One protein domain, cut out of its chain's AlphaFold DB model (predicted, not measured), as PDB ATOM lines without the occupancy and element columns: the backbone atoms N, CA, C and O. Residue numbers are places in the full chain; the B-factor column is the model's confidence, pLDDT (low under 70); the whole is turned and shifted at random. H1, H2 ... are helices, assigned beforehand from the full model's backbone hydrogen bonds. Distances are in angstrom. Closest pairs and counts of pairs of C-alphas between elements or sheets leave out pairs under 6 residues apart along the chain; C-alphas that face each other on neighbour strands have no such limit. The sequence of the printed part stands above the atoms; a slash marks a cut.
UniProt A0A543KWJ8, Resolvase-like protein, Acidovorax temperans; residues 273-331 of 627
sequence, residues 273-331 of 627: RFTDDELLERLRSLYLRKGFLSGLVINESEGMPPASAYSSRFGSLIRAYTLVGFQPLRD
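What this domain is: This is residues 273 to 331 of the 627 residues of the protein "Resolvase-like protein" of Acidovorax temperans (UniProt A0A543KWJ8). One long helix, H1, runs along one side of a small body, and three short helices, H2, H3 and H4, follow one another in an arc beside it. The 59 printed residues hold four named helices in the order H1 H2 H3 H4 and no named strand: all helix. The whole is compact, radius of gyration of the C-alphas 10.2 A, spanning 30 by 23 by 17 A.

Where its parts are: H1, residues 276 to 290, begins at C-alpha (13.892, -14.704, 33.978) and is 21.2 A long. H2 is residues 295 to 300, 8.7 A; H3 307 to 313, 10.1 A; H4 317 to 323, 10.0 A, ending at (19.067, -12.370, 25.152).

How they stand to each other: H1, with residues 280 to 283 alone, only just touches H4, with 3 pairs of C-alphas within 8 A, the closest Leu 280 and Ala 320, 7.1 A, about perpendicular at 90 degrees. H2 and H3 touch, closest C-alphas Gly 295 and Ala 307, 5.2 A. In each helix every O i to N i+4 pair is within hydrogen-bond range.

The domain as a whole: The printed part has no cut and no long link between helices. Mean pLDDT is 77.0; residues 328 to 331 are among those under 70.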
ATOM      1  N   ARG A 273       7.342 -21.226  38.656       57.75
ATOM      2  CA  ARG A 273       7.693 -19.856  38.281       57.75
ATOM      3  C   ARG A 273       9.194 -19.828  38.060       57.75
ATOM      4  O   ARG A 273       9.938 -19.593  39.000       57.75
ATOM      5  N   PHE A 274       9.606 -20.089  36.829       69.94
ATOM      6  CA  PHE A 274      10.968 -19.815  36.430       69.94
ATOM      7  C   PHE A 274      11.217 -18.321  36.596       69.94
ATOM      8  O   PHE A 274      10.365 -17.498  36.216       69.94
ATOM      9  N   THR A 275      12.352 -17.987  37.195       80.88
ATOM     10  CA  THR A 275      12.873 -16.626  37.102       80.88
ATOM     11  C   THR A 275      13.296 -16.358  35.660       80.88
ATOM     12  O   THR A 275      13.468 -17.280  34.855       80.88
ATOM     13  N   ASP A 276      13.435 -15.083  35.312       83.50
ATOM     14  CA  ASP A 276      13.892 -14.704  33.978       83.50
ATOM     15  C   ASP A 276      15.294 -15.284  33.708       83.50
ATOM     16  O   ASP A 276      15.533 -15.821  32.626       83.50
ATOM     17  N   ASP A 277      16.162 -15.317  34.723       85.88
ATOM     18  CA  ASP A 277      17.500 -15.913  34.641       85.88
ATOM     19  C   ASP A 277      17.464 -17.429  34.417       85.88
ATOM     20  O   ASP A 277      18.167 -17.941  33.550       85.88
ATOM     21  N   GLU A 278      16.603 -18.162  35.133       86.00
ATOM     22  CA  GLU A 278      16.465 -19.613  34.952       86.00
ATOM     23  C   GLU A 278      15.970 -19.977  33.545       86.00
ATOM     24  O   GLU A 278      16.386 -20.993  32.980       86.00
ATOM     25  N   LEU A 279      15.078 -19.163  32.966       88.19
ATOM     26  CA  LEU A 279      14.634 -19.340  31.584       88.19
ATOM     27  C   LEU A 279      15.790 -19.095  30.614       88.19
ATOM     28  O   LEU A 279      16.072 -19.944  29.765       88.19
ATOM     29  N   LEU A 280      16.470 -17.955  30.732       92.62
ATOM     30  CA  LEU A 280      17.568 -17.610  29.831       92.62
ATOM     31  C   LEU A 280      18.707 -18.630  29.913       92.62
ATOM     32  O   LEU A 280      19.238 -19.014  28.874       92.62
ATOM     33  N   GLU A 281      19.028 -19.139  31.099       92.38
ATOM     34  CA  GLU A 281      20.097 -20.121  31.283       92.38
ATOM     35  C   GLU A 281      19.775 -21.471  30.633       92.38
ATOM     36  O   GLU A 281      20.600 -22.059  29.930       92.38
ATOM     37  N   ARG A 282      18.531 -21.942  30.769       89.88
ATOM     38  CA  ARG A 282      18.065 -23.151  30.071       89.88
ATOM     39  C   ARG A 282      18.099 -22.980  28.559       89.88
ATOM     40  O   ARG A 282      18.481 -23.903  27.838       89.88
ATOM     41  N   LEU A 283      17.719 -21.801  28.074       92.56
ATOM     42  CA  LEU A 283      17.715 -21.485  26.651       92.56
ATOM     43  C   LEU A 283      19.147 -21.357  26.089       92.56
ATOM     44  O   LEU A 283      19.404 -21.884  25.008       92.56
ATOM     45  N   ARG A 284      20.096 -20.779  26.847       93.81
ATOM     46  CA  ARG A 284      21.545 -20.791  26.539       93.81
ATOM     47  C   ARG A 284      22.095 -22.209  26.497       93.81
ATOM     48  O   ARG A 284      22.734 -22.591  25.523       93.81
ATOM     49  N   SER A 285      21.788 -23.015  27.509       91.69
ATOM     50  CA  SER A 285      22.216 -24.415  27.587       91.69
ATOM     51  C   SER A 285      21.677 -25.254  26.425       91.69
ATOM     52  O   SER A 285      22.350 -26.154  25.920       91.69
ATOM     53  N   LEU A 286      20.448 -24.987  25.975       90.94
ATOM     54  CA  LEU A 286      19.897 -25.628  24.785       90.94
ATOM     55  C   LEU A 286      20.617 -25.164  23.513       90.94
ATOM     56  O   LEU A 286      20.952 -26.000  22.674       90.94
ATOM     57  N   TYR A 287      20.899 -23.863  23.396       91.94
ATOM     58  CA  TYR A 287      21.615 -23.300  22.254       91.94
ATOM     59  C   TYR A 287      23.026 -23.882  22.118       91.94
ATOM     60  O   TYR A 287      23.374 -24.365  21.044       91.94
ATOM     61  N   LEU A 288      23.785 -23.945  23.215       89.44
ATOM     62  CA  LEU A 288      25.125 -24.541  23.244       89.44
ATOM     63  C   LEU A 288      25.120 -26.015  22.815       89.44
ATOM     64  O   LEU A 288      26.037 -26.458  22.131       89.44
ATOM     65  N   ARG A 289      24.082 -26.777  23.181       88.19
ATOM     66  CA  ARG A 289      23.981 -28.208  22.845       88.19
ATOM     67  C   ARG A 289      23.530 -28.483  21.412       88.19
ATOM     68  O   ARG A 289      23.926 -29.497  20.848       88.19
ATOM     69  N   LYS A 290      22.648 -27.654  20.848       83.38
ATOM     70  CA  LYS A 290      22.012 -27.915  19.542       83.38
ATOM     71  C   LYS A 290      22.544 -27.038  18.409       83.38
ATOM     72  O   LYS A 290      22.293 -27.354  17.254       83.38
ATOM     73  N   GLY A 291      23.244 -25.945  18.710       80.00
ATOM     74  CA  GLY A 291      23.791 -25.004  17.724       80.00
ATOM     75  C   GLY A 291      22.755 -24.088  17.057       80.00
ATOM     76  O   GLY A 291      23.125 -23.158  16.348       80.00
ATOM     77  N   PHE A 292      21.459 -24.306  17.294       81.94
ATOM     78  CA  PHE A 292      20.371 -23.444  16.837       81.94
ATOM     79  C   PHE A 292      19.174 -23.526  17.788       81.94
ATOM     80  O   PHE A 292      19.012 -24.503  18.523       81.94
ATOM     81  N   LEU A 293      18.312 -22.507  17.761       82.00
ATOM     82  CA  LEU A 293      17.047 -22.502  18.491       82.00
ATOM     83  C   LEU A 293      15.865 -22.333  17.537       82.00
ATOM     84  O   LEU A 293      15.886 -21.535  16.603       82.00
ATOM     85  N   SER A 294      14.791 -23.064  17.810       77.25
ATOM     86  CA  SER A 294      13.484 -22.831  17.207       77.25
ATOM     87  C   SER A 294      12.393 -23.157  18.224       77.25
ATOM     88  O   SER A 294      12.639 -23.855  19.210       77.25
ATOM     89  N   GLY A 295      11.175 -22.653  18.006       67.44
ATOM     90  CA  GLY A 295      10.042 -22.978  18.875       67.44
ATOM     91  C   GLY A 295       9.767 -24.484  18.936       67.44
ATOM     92  O   GLY A 295       9.418 -24.990  19.998       67.44
ATOM     93  N   LEU A 296       9.994 -25.194  17.826       54.94
ATOM     94  CA  LEU A 296       9.867 -26.648  17.740       54.94
ATOM     95  C   LEU A 296      10.936 -27.347  18.591       54.94
ATOM     96  O   LEU A 296      10.589 -28.127  19.469       54.94
ATOM     97  N   VAL A 297      12.210 -26.967  18.435       72.62
ATOM     98  CA  VAL A 297      13.329 -27.557  19.195       72.62
ATOM     99  C   VAL A 297      13.172 -27.347  20.698       72.62
ATOM    100  O   VAL A 297      13.490 -28.243  21.472       72.62
ATOM    101  N   ILE A 298      12.660 -26.192  21.132       75.94
ATOM    102  CA  ILE A 298      12.387 -25.931  22.555       75.94
ATOM    103  C   ILE A 298      11.295 -26.859  23.077       75.94
ATOM    104  O   ILE A 298      11.448 -27.422  24.154       75.94
ATOM    105  N   ASN A 299      10.204 -27.009  22.323       65.69
ATOM    106  CA  ASN A 299       9.063 -27.818  22.744       65.69
ATOM    107  C   ASN A 299       9.361 -29.325  22.724       65.69
ATOM    108  O   ASN A 299       8.791 -30.052  23.527       65.69
ATOM    109  N   GLU A 300      10.232 -29.783  21.825       63.09
ATOM    110  CA  GLU A 300      10.649 -31.188  21.710       63.09
ATOM    111  C   GLU A 300      11.806 -31.555  22.653       63.09
ATOM    112  O   GLU A 300      12.139 -32.729  22.800       63.09
ATOM    113  N   SER A 301      12.436 -30.571  23.302       74.75
ATOM    114  CA  SER A 301      13.552 -30.813  24.220       74.75
ATOM    115  C   SER A 301      13.063 -31.110  25.636       74.75
ATOM    116  O   SER A 301      12.395 -30.297  26.275       74.75
ATOM    117  N   GLU A 302      13.464 -32.265  26.159       68.81
ATOM    118  CA  GLU A 302      13.091 -32.719  27.496       68.81
ATOM    119  C   GLU A 302      13.596 -31.765  28.598       68.81
ATOM    120  O   GLU A 302      14.724 -31.263  28.565       68.81
ATOM    121  N   GLY A 303      12.735 -31.474  29.579       69.19
ATOM    122  CA  GLY A 303      13.047 -30.565  30.689       69.19
ATOM    123  C   GLY A 303      13.027 -29.066  30.343       69.19
ATOM    124  O   GLY A 303      13.388 -28.244  31.196       69.19
ATOM    125  N   MET A 304      12.600 -28.689  29.130       77.44
ATOM    126  CA  MET A 304      12.425 -27.291  28.726       77.44
ATOM    127  C   MET A 304      10.991 -26.792  28.973       77.44
ATOM    128  O   MET A 304      10.019 -27.478  28.656       77.44
ATOM    129  N   PRO A 305      10.820 -25.562  29.495       80.50
ATOM    130  CA  PRO A 305       9.556 -24.835  29.403       80.50
ATOM    131  C   PRO A 305       9.102 -24.687  27.941       80.50
ATOM    132  O   PRO A 305       9.947 -24.604  27.050       80.50
ATOM    133  N   PRO A 306       7.792 -24.593  27.660       72.94
ATOM    134  CA  PRO A 306       7.315 -24.441  26.291       72.94
ATOM    135  C   PRO A 306       7.749 -23.094  25.699       72.94
ATOM    136  O   PRO A 306       7.821 -22.083  26.400       72.94
ATOM    137  N   ALA A 307       7.954 -23.039  24.382       72.12
ATOM    138  CA  ALA A 307       8.338 -21.827  23.650       72.12
ATOM    139  C   ALA A 307       7.393 -20.635  23.921       72.12
ATOM    140  O   ALA A 307       7.817 -19.480  23.963       72.12
ATOM    141  N   SER A 308       6.109 -20.905  24.175       61.97
ATOM    142  CA  SER A 308       5.124 -19.890  24.562       61.97
ATOM    143  C   SER A 308       5.426 -19.227  25.912       61.97
ATOM    144  O   SER A 308       5.135 -18.042  26.068       61.97
ATOM    145  N   ALA A 309       6.046 -19.933  26.865       71.69
ATOM    146  CA  ALA A 309       6.453 -19.371  28.153       71.69
ATOM    147  C   ALA A 309       7.561 -18.321  27.977       71.69
ATOM    148  O   ALA A 309       7.448 -17.221  28.513       71.69
ATOM    149  N   TYR A 310       8.568 -18.613  27.147       81.94
ATOM    150  CA  TYR A 310       9.611 -17.652  26.771       81.94
ATOM    151  C   TYR A 310       9.032 -16.453  26.018       81.94
ATOM    152  O   TYR A 310       9.335 -15.306  26.342       81.94
ATOM    153  N   SER A 311       8.152 -16.702  25.043       68.94
ATOM    154  CA  SER A 311       7.532 -15.628  24.266       68.94
ATOM    155  C   SER A 311       6.658 -14.711  25.118       68.94
ATOM    156  O   SER A 311       6.645 -13.510  24.885       68.94
ATOM    157  N   SER A 312       5.917 -15.263  26.077       65.50
ATOM    158  CA  SER A 312       5.087 -14.481  26.994       65.50
ATOM    159  C   SER A 312       5.952 -13.666  27.958       65.50
ATOM    160  O   SER A 312       5.723 -12.473  28.134       65.50
ATOM    161  N   ARG A 313       6.996 -14.283  28.531       76.31
ATOM    162  CA  ARG A 313       7.849 -13.641  29.538       76.31
ATOM    163  C   ARG A 313       8.700 -12.512  28.966       76.31
ATOM    164  O   ARG A 313       8.739 -11.426  29.529       76.31
ATOM    165  N   PHE A 314       9.345 -12.757  27.830       81.38
ATOM    166  CA  PHE A 314      10.257 -11.803  27.197       81.38
ATOM    167  C   PHE A 314       9.575 -10.999  26.080       81.38
ATOM    168  O   PHE A 314      10.239 -10.351  25.274       81.38
ATOM    169  N   GLY A 315       8.242 -11.059  25.984       63.59
ATOM    170  CA  GLY A 315       7.423 -10.379  24.975       63.59
ATOM    171  C   GLY A 315       7.489 -10.975  23.562       63.59
ATOM    172  O   GLY A 315       6.559 -10.794  22.779       63.59
ATOM    173  N   SER A 316       8.558 -11.697  23.211       70.88
ATOM    174  CA  SER A 316       8.621 -12.527  22.004       70.88
ATOM    175  C   SER A 316       9.704 -13.597  22.114       70.88
ATOM    176  O   SER A 316      10.695 -13.428  22.827       70.88
ATOM    177  N   LEU A 317       9.541 -14.685  21.361       76.00
ATOM    178  CA  LEU A 317      10.532 -15.759  21.305       76.00
ATOM    179  C   LEU A 317      11.869 -15.287  20.706       76.00
ATOM    180  O   LEU A 317      12.926 -15.708  21.158       76.00
ATOM    181  N   ILE A 318      11.826 -14.340  19.765       74.75
ATOM    182  CA  ILE A 318      13.022 -13.714  19.184       74.75
ATOM    183  C   ILE A 318      13.776 -12.918  20.240       74.75
ATOM    184  O   ILE A 318      14.986 -13.043  20.344       74.75
ATOM    185  N   ARG A 319      13.073 -12.128  21.063       78.94
ATOM    186  CA  ARG A 319      13.722 -11.385  22.147       78.94
ATOM    187  C   ARG A 319      14.395 -12.336  23.134       78.94
ATOM    188  O   ARG A 319      15.509 -12.058  23.560       78.94
ATOM    189  N   ALA A 320      13.768 -13.473  23.433       86.31
ATOM    190  CA  ALA A 320      14.405 -14.523  24.223       86.31
ATOM    191  C   ALA A 320      15.676 -15.073  23.538       86.31
ATOM    192  O   ALA A 320      16.685 -15.244  24.211       86.31
ATOM    193  N   TYR A 321      15.664 -15.277  22.215       88.94
ATOM    194  CA  TYR A 321      16.838 -15.694  21.429       88.94
ATOM    195  C   TYR A 321      17.977 -14.678  21.463       88.94
ATOM    196  O   TYR A 321      19.119 -15.040  21.740       88.94
ATOM    197  N   THR A 322      17.665 -13.397  21.263       84.12
ATOM    198  CA  THR A 322      18.656 -12.320  21.310       84.12
ATOM    199  C   THR A 322      19.318 -12.226  22.686       84.12
ATOM    200  O   THR A 322      20.534 -12.080  22.764       84.12
ATOM    201  N   LEU A 323      18.552 -12.386  23.773       88.06
ATOM    202  CA  LEU A 323      19.067 -12.370  25.152       88.06
ATOM    203  C   LEU A 323      20.025 -13.535  25.474       88.06
ATOM    204  O   LEU A 323      20.770 -13.473  26.457       88.06
ATOM    205  N   VAL A 324      20.018 -14.593  24.658       91.56
ATOM    206  CA  VAL A 324      20.928 -15.742  24.778       91.56
ATOM    207  C   VAL A 324      21.981 -15.798  23.669       91.56
ATOM    208  O   VAL A 324      22.682 -16.798  23.549       91.56
ATOM    209  N   GLY A 325      22.107 -14.731  22.873       83.06
ATOM    210  CA  GLY A 325      23.116 -14.617  21.819       83.06
ATOM    211  C   GLY A 325      22.801 -15.396  20.539       83.06
ATOM    212  O   GLY A 325      23.673 -15.523  19.687       83.06
ATOM    213  N   PHE A 326      21.574 -15.900  20.371       83.06
ATOM    214  CA  PHE A 326      21.155 -16.580  19.146       83.06
ATOM    215  C   PHE A 326      20.457 -15.606  18.189       83.06
ATOM    216  O   PHE A 326      19.430 -15.011  18.528       83.06
ATOM    217  N   GLN A 327      20.982 -15.478  16.968       74.06
ATOM    218  CA  GLN A 327      20.333 -14.748  15.877       74.06
ATOM    219  C   GLN A 327      19.767 -15.735  14.840       74.06
ATOM    220  O   GLN A 327      20.535 -16.436  14.179       74.06
ATOM    221  N   PRO A 328      18.435 -15.835  14.686       62.03
ATOM    222  CA  PRO A 328      17.835 -16.750  13.721       62.03
ATOM    223  C   PRO A 328      18.085 -16.306  12.266       62.03
ATOM    224  O   PRO A 328      17.847 -15.160  11.905       62.03
ATOM    225  N   LEU A 329      18.495 -17.254  11.416       52.69
ATOM    226  CA  LEU A 329      18.860 -17.050  10.000       52.69
ATOM    227  C   LEU A 329      17.662 -16.923   9.026       52.69
ATOM    228  O   LEU A 329      17.870 -16.779   7.823       52.69
ATOM    229  N   ARG A 330      16.403 -16.996   9.494       47.31
ATOM    230  CA  ARG A 330      15.193 -16.865   8.651       47.31
ATOM    231  C   ARG A 330      14.172 -15.877   9.231       47.31
ATOM    232  O   ARG A 330      14.008 -15.753  10.437       47.31
ATOM    233  N   ASP A 331      13.525 -15.194   8.293       46.44
ATOM    234  CA  ASP A 331      12.896 -13.872   8.332       46.44
ATOM    235  C   ASP A 331      11.787 -13.650   9.390       46.44
ATOM    236  O   ASP A 331      10.716 -14.258   9.339       46.44
TER     237      ASP A 331